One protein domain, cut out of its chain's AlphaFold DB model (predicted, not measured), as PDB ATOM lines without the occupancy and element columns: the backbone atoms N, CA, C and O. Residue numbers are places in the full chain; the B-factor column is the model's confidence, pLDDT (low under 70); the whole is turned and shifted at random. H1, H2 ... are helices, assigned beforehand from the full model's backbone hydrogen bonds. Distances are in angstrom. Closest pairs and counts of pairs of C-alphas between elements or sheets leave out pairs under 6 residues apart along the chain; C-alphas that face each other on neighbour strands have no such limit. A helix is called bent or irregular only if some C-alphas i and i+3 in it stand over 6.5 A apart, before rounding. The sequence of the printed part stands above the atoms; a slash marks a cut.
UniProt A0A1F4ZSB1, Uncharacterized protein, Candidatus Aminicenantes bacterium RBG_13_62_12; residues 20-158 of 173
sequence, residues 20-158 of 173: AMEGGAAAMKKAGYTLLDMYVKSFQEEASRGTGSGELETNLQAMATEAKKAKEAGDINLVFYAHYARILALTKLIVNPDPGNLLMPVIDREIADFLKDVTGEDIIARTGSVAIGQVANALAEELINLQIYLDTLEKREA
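Overview. This is residues 20 to 158 of the 173 residues of an uncharacterized protein of Candidatus Aminicenantes bacterium RBG_13_62_12 (UniProt A0A1F4ZSB1). Four helices, H1, H2, H3 and H5, run side by side along the longest axis in an up-and-down bundle, each running against the one before it in the chain. The shorter H4 packs askew on H3 and H5, on the side away from H1 and H2. The printed part has 139 residues with five named helices, H1 to H5 in that order, and no named strand; the class is all helix. The whole is compact, with a radius of gyration of the C-alphas of 16.0 A, and elongated, spanning 52 by 32 by 26 A.

Along the chain. H1, residues 20 to 49, begins at C-alpha 20 (114.994, 134.534, 125.538) and is 43.3 A long. H2 is residues 54 to 72, 28.1 A; H3 is residues 78 to 95, 25.7 A. H4 is residues 104 to 119, 21.7 A. H5, residues 128 to 158, is 45.3 A long and ends at C-alpha 158 (105.143, 135.379, 137.701). It is irregular, with C-alphas 151 and 154 7.8 A apart, and has a kink of 56 degrees near residue 152.

Arrangement. H1 and H2 form a helical hairpin at a shallow tilt of 4 degrees; their closest C-alphas, of Ser 42 and Asn 59, are 6.6 A apart. H2 and H3 form another, closest at the C-alphas of Leu 60 and Leu 88, 6.3 A. H5 touches H1, closest at the C-alphas of Leu 150 and Lys 29, 5.5 A, with residues 143 to 154 alone. It touches H3 with residues 139 to 149 alone, closest at the C-alphas of Leu 139 and Ile 87, 6.7 A. H4 touches H5 at a steep tilt of 46 degrees, closest at the C-alphas of Leu 115 and Ala 138, 5.7 A. H2 and H5 are apart. Every O i to N i+4 pair is within hydrogen-bond range in H3 and H4; in H1 24 of 26 are, in H2 14 of 15, in H5 25 of 27.

Size, cuts and confidence. The C-alphas farthest apart, of Ala 20 and Gly 100, are 52.1 A apart. The printed part has no cut, and no link is long. Residues 20 to 23, 50 to 54 and 97 have pLDDT under 70.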
ATOM      1  N   ALA A  20     114.018 135.304 124.765       50.94
ATOM      2  CA  ALA A  20     114.994 134.534 125.538       50.94
ATOM      3  C   ALA A  20     114.416 133.992 126.861       50.94
ATOM      4  O   ALA A  20     114.864 132.957 127.352       50.94
ATOM      5  N   MET A  21     113.400 134.659 127.416       50.31
ATOM      6  CA  MET A  21     112.799 134.300 128.704       50.31
ATOM      7  C   MET A  21     111.880 133.073 128.585       50.31
ATOM      8  O   MET A  21     111.977 132.146 129.387       50.31
ATOM      9  N   GLU A  22     111.059 133.007 127.532       51.84
ATOM     10  CA  GLU A  22     110.179 131.856 127.265       51.84
ATOM     11  C   GLU A  22     110.958 130.622 126.775       51.84
ATOM     12  O   GLU A  22     110.643 129.491 127.151       51.84
ATOM     13  N   GLY A  23     112.027 130.821 125.992       60.53
ATOM     14  CA  GLY A  23     112.901 129.731 125.548       60.53
ATOM     15  C   GLY A  23     113.740 129.120 126.676       60.53
ATOM     16  O   GLY A  23     113.940 127.904 126.705       60.53
ATOM     17  N   GLY A  24     114.189 129.943 127.631       76.31
ATOM     18  CA  GLY A  24     115.036 129.511 128.744       76.31
ATOM     19  C   GLY A  24     114.342 128.536 129.699       76.31
ATOM     20  O   GLY A  24     114.927 127.523 130.073       76.31
ATOM     21  N   ALA A  25     113.074 128.778 130.046       82.62
ATOM     22  CA  ALA A  25     112.323 127.890 130.939       82.62
ATOM     23  C   ALA A  25     112.067 126.505 130.315       82.62
ATOM     24  O   ALA A  25     112.179 125.483 130.994       82.62
ATOM     25  N   ALA A  26     111.759 126.454 129.016       87.25
ATOM     26  CA  ALA A  26     111.538 125.201 128.298       87.25
ATOM     27  C   ALA A  26     112.835 124.390 128.131       87.25
ATOM     28  O   ALA A  26     112.837 123.178 128.374       87.25
ATOM     29  N   ALA A  27     113.940 125.053 127.771       88.38
ATOM     30  CA  ALA A  27     115.267 124.437 127.727       88.38
ATOM     31  C   ALA A  27     115.651 123.869 129.101       88.38
ATOM     32  O   ALA A  27     116.062 122.710 129.203       88.38
ATOM     33  N   MET A  28     115.383 124.635 130.161       90.88
ATOM     34  CA  MET A  28     115.677 124.228 131.525       90.88
ATOM     35  C   MET A  28     114.860 123.053 132.027       90.88
ATOM     36  O   MET A  28     115.424 122.130 132.614       90.88
ATOM     37  N   LYS A  29     113.556 123.030 131.754       94.44
ATOM     38  CA  LYS A  29     112.723 121.858 132.042       94.44
ATOM     39  C   LYS A  29     113.285 120.623 131.349       94.44
ATOM     40  O   LYS A  29     113.487 119.605 132.000       94.44
ATOM     41  N   LYS A  30     113.595 120.716 130.053       96.25
ATOM     42  CA  LYS A  30     114.117 119.583 129.279       96.25
ATOM     43  C   LYS A  30     115.438 119.051 129.848       96.25
ATOM     44  O   LYS A  30     115.557 117.846 130.065       96.25
ATOM     45  N   ALA A  31     116.413 119.927 130.086       96.69
ATOM     46  CA  ALA A  31     117.712 119.535 130.629       96.69
ATOM     47  C   ALA A  31     117.590 118.979 132.056       96.69
ATOM     48  O   ALA A  31     118.117 117.907 132.345       96.69
ATOM     49  N   GLY A  32     116.826 119.652 132.922       97.19
ATOM     50  CA  GLY A  32     116.577 119.200 134.289       97.19
ATOM     51  C   GLY A  32     115.918 117.822 134.338       97.19
ATOM     52  O   GLY A  32     116.423 116.930 135.012       97.19
ATOM     53  N   TYR A  33     114.856 117.601 133.558       98.38
ATOM     54  CA  TYR A  33     114.194 116.296 133.477       98.38
ATOM     55  C   TYR A  33     115.099 115.198 132.926       98.38
ATOM     56  O   TYR A  33     115.014 114.064 133.383       98.38
ATOM     57  N   THR A  34     115.987 115.532 131.988       98.25
ATOM     58  CA  THR A  34     116.960 114.572 131.452       98.25
ATOM     59  C   THR A  34     117.915 114.104 132.554       98.25
ATOM     60  O   THR A  34     118.166 112.911 132.676       98.25
ATOM     61  N   LEU A  35     118.393 115.018 133.404       98.38
ATOM     62  CA  LEU A  35     119.251 114.682 134.544       98.38
ATOM     63  C   LEU A  35     118.515 113.835 135.595       98.38
ATOM     64  O   LEU A  35     119.046 112.820 136.039       98.38
ATOM     65  N   LEU A  36     117.278 114.199 135.954       98.25
ATOM     66  CA  LEU A  36     116.470 113.403 136.890       98.25
ATOM     67  C   LEU A  36     116.212 111.984 136.356       98.25
ATOM     68  O   LEU A  36     116.340 111.011 137.097       98.25
ATOM     69  N   ASP A  37     115.901 111.859 135.065       97.69
ATOM     70  CA  ASP A  37     115.679 110.577 134.394       97.69
ATOM     71  C   ASP A  37     116.948 109.713 134.358       97.69
ATOM     72  O   ASP A  37     116.875 108.519 134.649       97.69
ATOM     73  N   MET A  38     118.120 110.306 134.086       96.62
ATOM     74  CA  MET A  38     119.407 109.601 134.177       96.62
ATOM     75  C   MET A  38     119.615 108.997 135.568       96.62
ATOM     76  O   MET A  38     119.956 107.820 135.674       96.62
ATOM     77  N   TYR A  39     119.365 109.777 136.624       95.81
ATOM     78  CA  TYR A  39     119.517 109.303 137.998       95.81
ATOM     79  C   TYR A  39     118.579 108.133 138.302       95.81
ATOM     80  O   TYR A  39     119.034 107.065 138.711       95.81
ATOM     81  N   VAL A  40     117.278 108.293 138.046       94.31
ATOM     82  CA  VAL A  40     116.279 107.249 138.321       94.31
ATOM     83  C   VAL A  40     116.589 105.964 137.551       94.31
ATOM     84  O   VAL A  40     116.557 104.878 138.135       94.31
ATOM     85  N   LYS A  41     116.937 106.069 136.264       93.44
ATOM     86  CA  LYS A  41     117.262 104.905 135.431       93.44
ATOM     87  C   LYS A  41     118.493 104.162 135.924       93.44
ATOM     88  O   LYS A  41     118.440 102.941 136.016       93.44
ATOM     89  N   SER A  42     119.558 104.865 136.312       90.75
ATOM     90  CA  SER A  42     120.757 104.209 136.844       90.75
ATOM     91  C   SER A  42     120.451 103.361 138.080       90.75
ATOM     92  O   SER A  42     120.934 102.238 138.182       90.75
ATOM     93  N   PHE A  43     119.598 103.833 138.990       85.31
ATOM     94  CA  PHE A  43     119.200 103.039 140.157       85.31
ATOM     95  C   PHE A  43     118.278 101.868 139.812       85.31
ATOM     96  O   PHE A  43     118.403 100.797 140.406       85.31
ATOM     97  N   GLN A  44     117.359 102.044 138.859       87.44
ATOM     98  CA  GLN A  44     116.502 100.955 138.378       87.44
ATOM     99  C   GLN A  44     117.327  99.839 137.730       87.44
ATOM    100  O   GLN A  44     117.075  98.657 137.975       87.44
ATOM    101  N   GLU A  45     118.331 100.206 136.936       86.62
ATOM    102  CA  GLU A  45     119.247  99.265 136.297       86.62
ATOM    103  C   GLU A  45     120.052  98.479 137.339       86.62
ATOM    104  O   GLU A  45     120.041  97.247 137.297       86.62
ATOM    105  N   GLU A  46     120.656  99.148 138.323       82.88
ATOM    106  CA  GLU A  46     121.385  98.497 139.423       82.88
ATOM    107  C   GLU A  46     120.487  97.543 140.228       82.88
ATOM    108  O   GLU A  46     120.839  96.382 140.455       82.88
ATOM    109  N   ALA A  47     119.281  97.995 140.592       80.44
ATOM    110  CA  ALA A  47     118.312  97.176 141.316       80.44
ATOM    111  C   ALA A  47     117.901  95.923 140.521       80.44
ATOM    112  O   ALA A  47     117.702  94.860 141.109       80.44
ATOM    113  N   SER A  48     117.801  96.027 139.192       81.88
ATOM    114  CA  SER A  48     117.433  94.906 138.316       81.88
ATOM    115  C   SER A  48     118.552  93.877 138.125       81.88
ATOM    116  O   SER A  48     118.269  92.693 137.938       81.88
ATOM    117  N   ARG A  49     119.819  94.308 138.176       78.56
ATOM    118  CA  ARG A  49     120.988  93.443 137.952       78.56
ATOM    119  C   ARG A  49     121.432  92.714 139.218       78.56
ATOM    120  O   ARG A  49     122.055  91.660 139.119       78.56
ATOM    121  N   GLY A  50     121.133  93.259 140.401       66.69
ATOM    122  CA  GLY A  50     121.549  92.685 141.687       66.69
ATOM    123  C   GLY A  50     123.071  92.664 141.904       66.69
ATOM    124  O   GLY A  50     123.550  92.069 142.868       66.69
ATOM    125  N   THR A  51     123.839  93.291 141.011       56.12
ATOM    126  CA  THR A  51     125.294  93.433 141.077       56.12
ATOM    127  C   THR A  51     125.646  94.742 141.771       56.12
ATOM    128  O   THR A  51     125.077  95.773 141.447       56.12
ATOM    129  N   GLY A  52     126.570  94.706 142.733       56.88
ATOM    130  CA  GLY A  52     126.953  95.884 143.511       56.88
ATOM    131  C   GLY A  52     127.818  96.895 142.748       56.88
ATOM    132  O   GLY A  52     128.824  96.523 142.147       56.88
ATOM    133  N   SER A  53     127.421  98.167 142.860       62.06
ATOM    134  CA  SER A  53     128.181  99.437 142.901       62.06
ATOM    135  C   SER A  53     129.171  99.813 141.784       62.06
ATOM    136  O   SER A  53     129.534 100.984 141.699       62.06
ATOM    137  N   GLY A  54     129.638  98.888 140.943       68.38
ATOM    138  CA  GLY A  54     130.680  99.169 139.945       68.38
ATOM    139  C   GLY A  54     130.209 100.038 138.772       68.38
ATOM    140  O   GLY A  54     130.901 100.977 138.375       68.38
ATOM    141  N   GLU A  55     129.027  99.751 138.224       78.62
ATOM    142  CA  GLU A  55     128.439 100.534 137.129       78.62
ATOM    143  C   GLU A  55     127.818 101.837 137.651       78.62
ATOM    144  O   GLU A  55     127.968 102.886 137.017       78.62
ATOM    145  N   LEU A  56     127.240 101.811 138.856       84.75
ATOM    146  CA  LEU A  56     126.712 102.995 139.531       84.75
ATOM    147  C   LEU A  56     127.744 104.117 139.657       84.75
ATOM    148  O   LEU A  56     127.424 105.270 139.387       84.75
ATOM    149  N   GLU A  57     128.990 103.796 140.002       87.19
ATOM    150  CA  GLU A  57     130.066 104.789 140.073       87.19
ATOM    151  C   GLU A  57     130.288 105.512 138.737       87.19
ATOM    152  O   GLU A  57     130.352 106.743 138.670       87.19
ATOM    153  N   THR A  58     130.365 104.735 137.658       89.88
ATOM    154  CA  THR A  58     130.549 105.263 136.302       89.88
ATOM    155  C   THR A  58     129.361 106.139 135.904       89.88
ATOM    156  O   THR A  58     129.539 107.236 135.365       89.88
ATOM    157  N   ASN A  59     128.149 105.695 136.235       92.44
ATOM    158  CA  ASN A  59     126.918 106.428 135.974       92.44
ATOM    159  C   ASN A  59     126.868 107.757 136.742       92.44
ATOM    160  O   ASN A  59     126.545 108.790 136.155       92.44
ATOM    161  N   LEU A  60     127.251 107.776 138.023       93.69
ATOM    162  CA  LEU A  60     127.312 109.001 138.830       93.69
ATOM    163  C   LEU A  60     128.299 110.015 138.249       93.69
ATOM    164  O   LEU A  60     128.000 111.210 138.191       93.69
ATOM    165  N   GLN A  61     129.454 109.557 137.768       94.00
ATOM    166  CA  GLN A  61     130.435 110.440 137.146       94.00
ATOM    167  C   GLN A  61     129.944 111.006 135.804       94.00
ATOM    168  O   GLN A  61     130.153 112.192 135.515       94.00
ATOM    169  N   ALA A  62     129.250 110.195 135.002       95.50
ATOM    170  CA  ALA A  62     128.605 110.652 133.775       95.50
ATOM    171  C   ALA A  62     127.514 111.697 134.067       95.50
ATOM    172  O   ALA A  62     127.509 112.765 133.455       95.50
ATOM    173  N   MET A  63     126.661 111.446 135.064       97.69
ATOM    174  CA  MET A  63     125.632 112.388 135.520       97.69
ATOM    175  C   MET A  63     126.224 113.714 136.006       97.69
ATOM    176  O   MET A  63     125.728 114.778 135.640       97.69
ATOM    177  N   ALA A  64     127.297 113.675 136.800       97.88
ATOM    178  CA  ALA A  64     127.969 114.883 137.280       97.88
ATOM    179  C   ALA A  64     128.567 115.698 136.121       97.88
ATOM    180  O   ALA A  64     128.489 116.929 136.105       97.88
ATOM    181  N   THR A  65     129.135 115.006 135.128       98.12
ATOM    182  CA  THR A  65     129.674 115.627 133.913       98.12
ATOM    183  C   THR A  65     128.573 116.313 133.113       98.12
ATOM    184  O   THR A  65     128.743 117.459 132.695       98.12
ATOM    185  N   GLU A  66     127.437 115.644 132.928       98.19
ATOM    186  CA  GLU A  66     126.312 116.190 132.173       98.19
ATOM    187  C   GLU A  66     125.660 117.371 132.899       98.19
ATOM    188  O   GLU A  66     125.431 118.416 132.295       98.19
ATOM    189  N   ALA A  67     125.477 117.277 134.218       98.25
ATOM    190  CA  ALA A  67     124.976 118.387 135.023       98.25
ATOM    191  C   ALA A  67     125.893 119.614 134.936       98.25
ATOM    192  O   ALA A  67     125.423 120.748 134.826       98.25
ATOM    193  N   LYS A  68     127.215 119.405 134.952       98.25
ATOM    194  CA  LYS A  68     128.178 120.497 134.794       98.25
ATOM    195  C   LYS A  68     128.064 121.148 133.415       98.25
ATOM    196  O   LYS A  68     128.003 122.372 133.346       98.25
ATOM    197  N   LYS A  69     127.979 120.353 132.344       97.88
ATOM    198  CA  LYS A  69     127.796 120.864 130.977       97.88
ATOM    199  C   LYS A  69     126.499 121.656 130.832       97.88
ATOM    200  O   LYS A  69     126.540 122.780 130.347       97.88
ATOM    201  N   ALA A  70     125.379 121.111 131.304       97.38
ATOM    202  CA  ALA A  70     124.082 121.780 131.248       97.38
ATOM    203  C   ALA A  70     124.104 123.114 132.014       97.38
ATOM    204  O   ALA A  70     123.564 124.116 131.551       97.38
ATOM    205  N   LYS A  71     124.786 123.169 133.165       97.38
ATOM    206  CA  LYS A  71     124.987 124.424 133.900       97.38
ATOM    207  C   LYS A  71     125.822 125.427 133.101       97.38
ATOM    208  O   LYS A  71     125.466 126.599 133.036       97.38
ATOM    209  N   GLU A  72     126.944 124.994 132.530       96.00
ATOM    210  CA  GLU A  72     127.849 125.859 131.755       96.00
ATOM    211  C   GLU A  72     127.194 126.390 130.473       96.00
ATOM    212  O   GLU A  72     127.447 127.530 130.088       96.00
ATOM    213  N   ALA A  73     126.308 125.605 129.859       94.31
ATOM    214  CA  ALA A  73     125.491 126.011 128.719       94.31
ATOM    215  C   ALA A  73     124.340 126.965 129.095       94.31
ATOM    216  O   ALA A  73     123.712 127.543 128.211       94.31
ATOM    217  N   GLY A  74     124.060 127.151 130.390       93.69
ATOM    218  CA  GLY A  74     122.901 127.910 130.867       93.69
ATOM    219  C   GLY A  74     121.576 127.153 130.745       93.69
ATOM    220  O   GLY A  74     120.526 127.727 131.025       93.69
ATOM    221  N   ASP A  75     121.622 125.870 130.385       95.00
ATOM    222  CA  ASP A  75     120.450 125.004 130.288       95.00
ATOM    223  C   ASP A  75     119.900 124.648 131.669       95.00
ATOM    224  O   ASP A  75     118.723 124.363 131.795       95.00
ATOM    225  N   ILE A  76     120.694 124.693 132.739       96.19
ATOM    226  CA  ILE A  76     120.175 124.643 134.114       96.19
ATOM    227  C   ILE A  76     120.775 125.758 134.957       96.19
ATOM    228  O   ILE A  76     121.935 126.141 134.802       96.19
ATOM    229  N   ASN A  77     119.985 126.277 135.892       94.56
ATOM    230  CA  ASN A  77     120.460 127.314 136.795       94.56
ATOM    231  C   ASN A  77     121.225 126.741 138.001       94.56
ATOM    232  O   ASN A  77     121.254 125.537 138.262       94.56
ATOM    233  N   LEU A  78     121.852 127.644 138.759       95.88
ATOM    234  CA  LEU A  78     122.690 127.287 139.902       95.88
ATOM    235  C   LEU A  78     121.922 126.559 141.012       95.88
ATOM    236  O   LEU A  78     122.504 125.698 141.666       95.88
ATOM    237  N   VAL A  79     120.647 126.900 141.220       95.25
ATOM    238  CA  VAL A  79     119.818 126.281 142.259       95.25
ATOM    239  C   VAL A  79     119.603 124.812 141.912       95.25
ATOM    240  O   VAL A  79     120.034 123.955 142.671       95.25
ATOM    241  N   PHE A  80     119.055 124.514 140.728       97.56
ATOM    242  CA  PHE A  80     118.866 123.128 140.287       97.56
ATOM    243  C   PHE A  80     120.175 122.331 140.358       97.56
ATOM    244  O   PHE A  80     120.214 121.242 140.926       97.56
ATOM    245  N   TYR A  81     121.267 122.906 139.842       98.38
ATOM    246  CA  TYR A  81     122.576 122.261 139.856       98.38
ATOM    247  C   TYR A  81     123.057 121.911 141.270       98.38
ATOM    248  O   TYR A  81     123.571 120.818 141.476       98.38
ATOM    249  N   ALA A  82     122.922 122.822 142.239       98.00
ATOM    250  CA  ALA A  82     123.407 122.600 143.601       98.00
ATOM    251  C   ALA A  82     122.676 121.438 144.289       98.00
ATOM    252  O   ALA A  82     123.318 120.566 144.872       98.00
ATOM    253  N   HIS A  83     121.350 121.404 144.161       97.94
ATOM    254  CA  HIS A  83     120.507 120.348 144.717       97.94
ATOM    255  C   HIS A  83     120.776 118.994 144.038       97.94
ATOM    256  O   HIS A  83     121.049 117.999 144.709       97.94
ATOM    257  N   TYR A  84     120.842 118.967 142.702       98.38
ATOM    258  CA  TYR A  84     121.168 117.748 141.958       98.38
ATOM    259  C   TYR A  84     122.580 117.225 142.276       98.38
ATOM    260  O   TYR A  84     122.775 116.034 142.511       98.38
ATOM    261  N   ALA A  85     123.581 118.105 142.362       97.81
ATOM    262  CA  ALA A  85     124.942 117.717 142.723       97.81
ATOM    263  C   ALA A  85     125.033 117.149 144.150       97.81
ATOM    264  O   ALA A  85     125.819 116.228 144.382       97.81
ATOM    265  N   ARG A  86     124.223 117.655 145.092       97.00
ATOM    266  CA  ARG A  86     124.144 117.120 146.460       97.00
ATOM    267  C   ARG A  86     123.615 115.688 146.471       97.00
ATOM    268  O   ARG A  86     124.212 114.847 147.137       97.00
ATOM    269  N   ILE A  87     122.576 115.394 145.687       96.75
ATOM    270  CA  ILE A  87     122.056 114.027 145.504       96.75
ATOM    271  C   ILE A  87     123.161 113.086 145.002       96.75
ATOM    272  O   ILE A  87     123.365 112.007 145.567       96.75
ATOM    273  N   LEU A  88     123.916 113.496 143.976       96.31
ATOM    274  CA  LEU A  88     125.013 112.687 143.434       96.31
ATOM    275  C   LEU A  88     126.125 112.463 144.464       96.31
ATOM    276  O   LEU A  88     126.596 111.337 144.625       96.31
ATOM    277  N   ALA A  89     126.534 113.517 145.171       93.69
ATOM    278  CA  ALA A  89     127.576 113.444 146.189       93.69
ATOM    279  C   ALA A  89     127.169 112.533 147.353       93.69
ATOM    280  O   ALA A  89     127.960 111.697 147.783       93.69
ATOM    281  N   LEU A  90     125.927 112.640 147.826       92.50
ATOM    282  CA  LEU A  90     125.434 111.789 148.901       92.50
ATOM    283  C   LEU A  90     125.373 110.327 148.461       92.50
ATOM    284  O   LEU A  90     125.868 109.450 149.165       92.50
ATOM    285  N   THR A  91     124.853 110.076 147.258       91.56
ATOM    286  CA  THR A  91     124.834 108.733 146.670       91.56
ATOM    287  C   THR A  91     126.237 108.136 146.632       91.56
ATOM    288  O   THR A  91     126.443 107.017 147.095       91.56
ATOM    289  N   LYS A  92     127.216 108.908 146.146       89.75
ATOM    290  CA  LYS A  92     128.629 108.523 146.090       89.75
ATOM    291  C   LYS A  92     129.165 108.100 147.459       89.75
ATOM    292  O   LYS A  92     129.852 107.088 147.546       89.75
ATOM    293  N   LEU A  93     128.864 108.867 148.510       87.56
ATOM    294  CA  LEU A  93     129.320 108.581 149.874       87.56
ATOM    295  C   LEU A  93     128.732 107.277 150.425       87.56
ATOM    296  O   LEU A  93     129.419 106.572 151.152       87.56
ATOM    297  N   ILE A  94     127.489 106.953 150.066       83.50
ATOM    298  CA  ILE A  94     126.788 105.760 150.562       83.50
ATOM    299  C   ILE A  94     127.275 104.487 149.867       83.50
ATOM    300  O   ILE A  94     127.384 103.437 150.497       83.50
ATOM    301  N   VAL A  95     127.531 104.559 148.559       80.94
ATOM    302  CA  VAL A  95     127.847 103.371 147.745       80.94
ATOM    303  C   VAL A  95     129.335 103.040 147.737       80.94
ATOM    304  O   VAL A  95     129.715 101.920 147.396       80.94
ATOM    305  N   ASN A  96     130.184 103.996 148.120       81.38
ATOM    306  CA  ASN A  96     131.617 103.782 148.210       81.38
ATOM    307  C   ASN A  96     132.013 103.131 149.544       81.38
ATOM    308  O   ASN A  96     131.633 103.624 150.604       81.38
ATOM    309  N   PRO A  97     132.861 102.090 149.527       69.50
ATOM    310  CA  PRO A  97     133.424 101.544 150.754       69.50
ATOM    311  C   PRO A  97     134.357 102.558 151.446       69.50
ATOM    312  O   PRO A  97     135.237 103.129 150.804       69.50
ATOM    313  N   ASP A  98     134.202 102.726 152.765       80.38
ATOM    314  CA  ASP A  98     135.091 103.504 153.650       80.38
ATOM    315  C   ASP A  98     135.913 102.551 154.546       80.38
ATOM    316  O   ASP A  98     135.545 102.285 155.698       80.38
ATOM    317  N   PRO A  99     136.998 101.942 154.024       76.69
ATOM    318  CA  PRO A  99     137.792 100.989 154.787       76.69
ATOM    319  C   PRO A  99     138.416 101.668 156.011       76.69
ATOM    320  O   PRO A  99     139.230 102.579 155.896       76.69
ATOM    321  N   GLY A 100     138.049 101.187 157.200       80.31
ATOM    322  CA  GLY A 100     138.501 101.752 158.473       80.31
ATOM    323  C   GLY A 100     137.577 102.822 159.063       80.31
ATOM    324  O   GLY A 100     137.897 103.334 160.133       80.31
ATOM    325  N   ASN A 101     136.433 103.113 158.428       84.38
ATOM    326  CA  ASN A 101     135.417 104.058 158.914       84.38
ATOM    327  C   ASN A 101     135.980 105.462 159.214       84.38
ATOM    328  O   ASN A 101     135.527 106.134 160.144       84.38
ATOM    329  N   LEU A 102     137.007 105.892 158.471       88.75
ATOM    330  CA  LEU A 102     137.700 107.155 158.728       88.75
ATOM    331  C   LEU A 102     136.820 108.356 158.368       88.75
ATOM    332  O   LEU A 102     136.880 109.394 159.026       88.75
ATOM    333  N   LEU A 103     136.007 108.210 157.322       88.69
ATOM    334  CA  LEU A 103     135.092 109.239 156.844       88.69
ATOM    335  C   LEU A 103     133.708 109.128 157.479       88.69
ATOM    336  O   LEU A 103     132.931 110.073 157.363       88.69
ATOM    337  N   MET A 104     133.415 108.043 158.198       87.44
ATOM    338  CA  MET A 104     132.108 107.795 158.809       87.44
ATOM    339  C   MET A 104     131.539 108.984 159.604       87.44
ATOM    340  O   MET A 104     130.380 109.318 159.382       87.44
ATOM    341  N   PRO A 105     132.301 109.714 160.449       88.31
ATOM    342  CA  PRO A 105     131.749 110.877 161.153       88.31
ATOM    343  C   PRO A 105     131.309 112.012 160.219       88.31
ATOM    344  O   PRO A 105     130.386 112.760 160.539       88.31
ATOM    345  N   VAL A 106     131.985 112.162 159.077       89.19
ATOM    346  CA  VAL A 106     131.624 113.141 158.048       89.19
ATOM    347  C   VAL A 106     130.402 112.645 157.285       89.19
ATOM    348  O   VAL A 106     129.443 113.395 157.160       89.19
ATOM    349  N   ILE A 107     130.398 111.382 156.852       88.81
ATOM    350  CA  ILE A 107     129.274 110.761 156.135       88.81
ATOM    351  C   ILE A 107     127.989 110.841 156.972       88.81
ATOM    352  O   ILE A 107     126.975 111.319 156.471       88.81
ATOM    353  N   ASP A 108     128.050 110.468 158.254       88.69
ATOM    354  CA  ASP A 108     126.928 110.548 159.199       88.69
ATOM    355  C   ASP A 108     126.350 111.966 159.275       88.69
ATOM    356  O   ASP A 108     125.133 112.146 159.272       88.69
ATOM    357  N   ARG A 109     127.219 112.981 159.355       90.50
ATOM    358  CA  ARG A 109     126.790 114.379 159.439       90.50
ATOM    359  C   ARG A 109     126.139 114.838 158.139       90.50
ATOM    360  O   ARG A 109     125.061 115.414 158.191       90.50
ATOM    361  N   GLU A 110     126.752 114.556 156.992       91.94
ATOM    362  CA  GLU A 110     126.188 114.956 155.697       91.94
ATOM    363  C   GLU A 110     124.839 114.266 155.428       91.94
ATOM    364  O   GLU A 110     123.923 114.896 154.898       91.94
ATOM    365  N   ILE A 111     124.682 113.001 155.840       91.50
ATOM    366  CA  ILE A 111     123.396 112.289 155.796       91.50
ATOM    367  C   ILE A 111     122.374 112.950 156.727       91.50
ATOM    368  O   ILE A 111     121.233 113.157 156.314       91.50
ATOM    369  N   ALA A 112     122.764 113.298 157.958       92.19
ATOM    370  CA  ALA A 112     121.870 113.933 158.927       92.19
ATOM    371  C   ALA A 112     121.370 115.289 158.426       92.19
ATOM    372  O   ALA A 112     120.169 115.555 158.450       92.19
ATOM    373  N   ASP A 113     122.290 116.116 157.932       94.50
ATOM    374  CA  ASP A 113     121.978 117.433 157.395       94.50
ATOM    375  C   ASP A 113     121.094 117.306 156.146       94.50
ATOM    376  O   ASP A 113     120.133 118.054 155.992       94.50
ATOM    377  N   PHE A 114     121.352 116.327 155.271       95.12
ATOM    378  CA  PHE A 114     120.502 116.077 154.103       95.12
ATOM    379  C   PHE A 114     119.086 115.642 154.479       95.12
ATOM    380  O   PHE A 114     118.124 116.216 153.973       95.12
ATOM    381  N   LEU A 115     118.945 114.668 155.381       94.50
ATOM    382  CA  LEU A 115     117.642 114.215 155.876       94.50
ATOM    383  C   LEU A 115     116.843 115.379 156.447       94.50
ATOM    384  O   LEU A 115     115.695 115.598 156.053       94.50
ATOM    385  N   LYS A 116     117.476 116.160 157.317       95.19
ATOM    386  CA  LYS A 116     116.843 117.298 157.965       95.19
ATOM    387  C   LYS A 116     116.438 118.383 156.975       95.19
ATOM    388  O   LYS A 116     115.337 118.912 157.086       95.19
ATOM    389  N   ASP A 117     117.291 118.698 156.007       95.75
ATOM    390  CA  ASP A 117     117.008 119.735 155.013       95.75
ATOM    391  C   ASP A 117     115.857 119.351 154.077       95.75
ATOM    392  O   ASP A 117     115.059 120.211 153.706       95.75
ATOM    393  N   VAL A 118     115.781 118.077 153.684       96.44
ATOM    394  CA  VAL A 118     114.805 117.609 152.691       96.44
ATOM    395  C   VAL A 118     113.470 117.241 153.334       96.44
ATOM    396  O   VAL A 118     112.416 117.600 152.818       96.44
ATOM    397  N   THR A 119     113.510 116.524 154.457       94.31
ATOM    398  CA  THR A 119     112.317 115.922 155.081       94.31
ATOM    399  C   THR A 119     111.899 116.617 156.375       94.31
ATOM    400  O   THR A 119     110.761 116.474 156.815       94.31
ATOM    401  N   GLY A 120     112.799 117.380 157.002       94.12
ATOM    402  CA  GLY A 120     112.593 117.924 158.345       94.12
ATOM    403  C   GLY A 120     112.783 116.905 159.475       94.12
ATOM    404  O   GLY A 120     112.592 117.264 160.636       94.12
ATOM    405  N   GLU A 121     113.153 115.660 159.163       90.31
ATOM    406  CA  GLU A 121     113.325 114.582 160.137       90.31
ATOM    407  C   GLU A 121     114.777 114.444 160.620       90.31
ATOM    408  O   GLU A 121     115.732 114.722 159.892       90.31
ATOM    409  N   ASP A 122     114.941 113.960 161.852       90.25
ATOM    410  CA  ASP A 122     116.235 113.533 162.387       90.25
ATOM    411  C   ASP A 122     116.542 112.067 162.003       90.25
ATOM    412  O   ASP A 122     115.652 111.257 161.725       90.25
ATOM    413  N   ILE A 123     117.825 111.686 162.043       83.06
ATOM    414  CA  ILE A 123     118.238 110.285 161.856       83.06
ATOM    415  C   ILE A 123     117.639 109.412 162.967       83.06
ATOM    416  O   ILE A 123     117.913 109.627 164.150       83.06
ATOM    417  N   ILE A 124     116.902 108.366 162.583       78.50
ATOM    418  CA  ILE A 124     116.332 107.376 163.511       78.50
ATOM    419  C   ILE A 124     117.353 106.268 163.787       78.50
ATOM    420  O   ILE A 124     117.497 105.817 164.924       78.50
ATOM    421  N   ALA A 125     118.092 105.834 162.763       75.88
ATOM    422  CA  ALA A 125     119.133 104.818 162.887       75.88
ATOM    423  C   ALA A 125     120.357 105.172 162.037       75.88
ATOM    424  O   ALA A 125     120.220 105.598 160.896       75.88
ATOM    425  N   ARG A 126     121.561 104.949 162.577       72.94
ATOM    426  CA  ARG A 126     122.825 105.205 161.859       72.94
ATOM    427  C   ARG A 126     123.272 104.047 160.968       72.94
ATOM    428  O   ARG A 126     124.082 104.237 160.074       72.94
ATOM    429  N   THR A 127     122.774 102.839 161.218       71.44
ATOM    430  CA  THR A 127     123.157 101.634 160.475       71.44
ATOM    431  C   THR A 127     121.957 100.714 160.253       71.44
ATOM    432  O   THR A 127     120.916 100.838 160.901       71.44
ATOM    433  N   GLY A 128     122.109  99.767 159.325       72.12
ATOM    434  CA  GLY A 128     121.094  98.759 159.021       72.12
ATOM    435  C   GLY A 128     120.017  99.231 158.042       72.12
ATOM    436  O   GLY A 128     120.075 100.325 157.484       72.12
ATOM    437  N   SER A 129     119.022  98.372 157.816       76.62
ATOM    438  CA  SER A 129     117.968  98.584 156.813       76.62
ATOM    439  C   SER A 129     117.124  99.834 157.065       76.62
ATOM    440  O   SER A 129     116.690 100.471 156.110       76.62
ATOM    441  N   VAL A 130     116.926 100.212 158.330       81.62
ATOM    442  CA  VAL A 130     116.201 101.433 158.709       81.62
ATOM    443  C   VAL A 130     116.946 102.679 158.229       81.62
ATOM    444  O   VAL A 130     116.338 103.538 157.600       81.62
ATOM    445  N   ALA A 131     118.264 102.742 158.448       80.44
ATOM    446  CA  ALA A 131     119.100 103.854 157.992       80.44
ATOM    447  C   ALA A 131     119.074 103.982 156.460       80.44
ATOM    448  O   ALA A 131     118.857 105.066 155.923       80.44
ATOM    449  N   ILE A 132     119.214 102.853 155.754       82.44
ATOM    450  CA  ILE A 132     119.147 102.803 154.285       82.44
ATOM    451  C   ILE A 132     117.777 103.286 153.788       82.44
ATOM    452  O   ILE A 132     117.708 104.071 152.845       82.44
ATOM    453  N   GLY A 133     116.692 102.852 154.436       86.31
ATOM    454  CA  GLY A 133     115.329 103.254 154.090       86.31
ATOM    455  C   GLY A 133     115.082 104.754 154.259       86.31
ATOM    456  O   GLY A 133     114.512 105.371 153.362       86.31
ATOM    457  N   GLN A 134     115.554 105.357 155.356       90.00
ATOM    458  CA  GLN A 134     115.428 106.804 155.575       90.00
ATOM    459  C   GLN A 134     116.156 107.603 154.493       90.00
ATOM    460  O   GLN A 134     115.598 108.537 153.921       90.00
ATOM    461  N   VAL A 135     117.388 107.211 154.178       89.81
ATOM    462  CA  VAL A 135     118.194 107.890 153.162       89.81
ATOM    463  C   VAL A 135     117.575 107.747 151.773       89.81
ATOM    464  O   VAL A 135     117.483 108.732 151.043       89.81
ATOM    465  N   ALA A 136     117.095 106.553 151.417       89.88
ATOM    466  CA  ALA A 136     116.388 106.330 150.159       89.88
ATOM    467  C   ALA A 136     115.117 107.191 150.055       89.88
ATOM    468  O   ALA A 136     114.859 107.768 148.999       89.88
ATOM    469  N   ASN A 137     114.362 107.325 151.151       92.88
ATOM    470  CA  ASN A 137     113.188 108.195 151.205       92.88
ATOM    471  C   ASN A 137     113.565 109.667 150.989       92.88
ATOM    472  O   ASN A 137     112.974 110.330 150.147       92.88
ATOM    473  N   ALA A 138     114.597 110.162 151.677       95.38
ATOM    474  CA  ALA A 138     115.066 111.535 151.498       95.38
ATOM    475  C   ALA A 138     115.570 111.808 150.071       95.38
ATOM    476  O   ALA A 138     115.305 112.868 149.513       95.38
ATOM    477  N   LEU A 139     116.261 110.854 149.440       95.44
ATOM    478  CA  LEU A 139     116.665 110.983 148.037       95.44
ATOM    479  C   LEU A 139     115.447 111.079 147.107       95.44
ATOM    480  O   LEU A 139     115.440 111.906 146.198       95.44
ATOM    481  N   ALA A 140     114.409 110.272 147.344       95.31
ATOM    482  CA  ALA A 140     113.170 110.327 146.573       95.31
ATOM    483  C   ALA A 140     112.439 111.670 146.745       95.31
ATOM    484  O   ALA A 140     112.040 112.274 145.749       95.31
ATOM    485  N   GLU A 141     112.324 112.165 147.979       97.69
ATOM    486  CA  GLU A 141     111.742 113.481 148.270       97.69
ATOM    487  C   GLU A 141     112.516 114.610 147.580       97.69
ATOM    488  O   GLU A 141     111.917 115.505 146.987       97.69
ATOM    489  N   GLU A 142     113.848 114.550 147.549       97.94
ATOM    490  CA  GLU A 142     114.638 115.581 146.873       97.94
ATOM    491  C   GLU A 142     114.479 115.545 145.343       97.94
ATOM    492  O   GLU A 142     114.431 116.594 144.693       97.94
ATOM    493  N   LEU A 143     114.324 114.361 144.742       97.81
ATOM    494  CA  LEU A 143     113.975 114.248 143.320       97.81
ATOM    495  C   LEU A 143     112.595 114.857 143.033       97.81
ATOM    496  O   LEU A 143     112.436 115.565 142.034       97.81
ATOM    497  N   ILE A 144     111.618 114.633 143.916       97.88
ATOM    498  CA  ILE A 144     110.284 115.244 143.826       97.88
ATOM    499  C   ILE A 144     110.388 116.769 143.960       97.88
ATOM    500  O   ILE A 144     109.810 117.491 143.145       97.88
ATOM    501  N   ASN A 145     111.168 117.276 144.915       98.12
ATOM    502  CA  ASN A 145     111.414 118.709 145.087       98.12
ATOM    503  C   ASN A 145     112.012 119.338 143.822       98.12
ATOM    504  O   ASN A 145     111.566 120.404 143.389       98.12
ATOM    505  N   LEU A 146     112.982 118.672 143.191       98.12
ATOM    506  CA  LEU A 146     113.572 119.113 141.927       98.12
ATOM    507  C   LEU A 146     112.570 119.079 140.768       98.12
ATOM    508  O   LEU A 146     112.549 120.005 139.955       98.12
ATOM    509  N   GLN A 147     111.709 118.066 140.697       97.62
ATOM    510  CA  GLN A 147     110.640 118.010 139.703       97.62
ATOM    511  C   GLN A 147     109.637 119.160 139.892       97.62
ATOM    512  O   GLN A 147     109.359 119.904 138.950       97.62
ATOM    513  N   ILE A 148     109.160 119.374 141.122       97.12
ATOM    514  CA  ILE A 148     108.280 120.498 141.473       97.12
ATOM    515  C   ILE A 148     108.951 121.826 141.119       97.12
ATOM    516  O   ILE A 148     108.307 122.736 140.591       97.12
ATOM    517  N   TYR A 149     110.250 121.952 141.381       95.81
ATOM    518  CA  TYR A 149     111.015 123.138 141.034       95.81
ATOM    519  C   TYR A 149     110.975 123.423 139.526       95.81
ATOM    520  O   TYR A 149     110.653 124.548 139.136       95.81
ATOM    521  N   LEU A 150     111.215 122.413 138.681       95.88
ATOM    522  CA  LEU A 150     111.126 122.539 137.221       95.88
ATOM    523  C   LEU A 150     109.706 122.906 136.762       95.88
ATOM    524  O   LEU A 150     109.531 123.805 135.934       95.88
ATOM    525  N   ASP A 151     108.684 122.272 137.334       95.56
ATOM    526  CA  ASP A 151     107.279 122.505 136.978       95.56
ATOM    527  C   ASP A 151     106.762 123.882 137.403       95.56
ATOM    528  O   ASP A 151     105.793 124.403 136.837       95.56
ATOM    529  N   THR A 152     107.411 124.502 138.387       93.62
ATOM    530  CA  THR A 152     106.990 125.784 138.957       93.62
ATOM    531  C   THR A 152     107.837 126.977 138.516       93.62
ATOM    532  O   THR A 152     107.516 128.088 138.936       93.62
ATOM    533  N   LEU A 153     108.837 126.808 137.637       88.56
ATOM    534  CA  LEU A 153     109.727 127.894 137.178       88.56
ATOM    535  C   LEU A 153     108.965 129.156 136.739       88.56
ATOM    536  O   LEU A 153     109.136 130.225 137.324       88.56
ATOM    537  N   GLU A 154     108.053 129.014 135.778       87.81
ATOM    538  CA  GLU A 154     107.252 130.125 135.242       87.81
ATOM    539  C   GLU A 154     106.311 130.721 136.301       87.81
ATOM    540  O   GLU A 154     106.156 131.939 136.415       87.81
ATOM    541  N   LYS A 155     105.700 129.866 137.134       90.19
ATOM    542  CA  LYS A 155     104.810 130.309 138.221       90.19
ATOM    543  C   LYS A 155     105.577 131.141 139.244       90.19
ATOM    544  O   LYS A 155     105.068 132.159 139.708       90.19
ATOM    545  N   ARG A 156     106.795 130.725 139.596       86.31
ATOM    546  CA  ARG A 156     107.669 131.419 140.545       86.31
ATOM    547  C   ARG A 156     108.065 132.790 140.024       86.31
ATOM    548  O   ARG A 156     108.002 133.757 140.778       86.31
ATOM    549  N   GLU A 157     108.425 132.883 138.751       86.12
ATOM    550  CA  GLU A 157     108.756 134.153 138.109       86.12
ATOM    551  C   GLU A 157     107.552 135.102 138.069       86.12
ATOM    552  O   GLU A 157     107.652 136.258 138.483       86.12
ATOM    553  N   ALA A 158     106.374 134.597 137.690       88.31
ATOM    554  CA  ALA A 158     105.143 135.379 137.701       88.31
ATOM    555  C   ALA A 158     104.778 135.877 139.112       88.31
ATOM    556  O   ALA A 158     104.374 137.029 139.282       88.31
TER     557      ALA A 158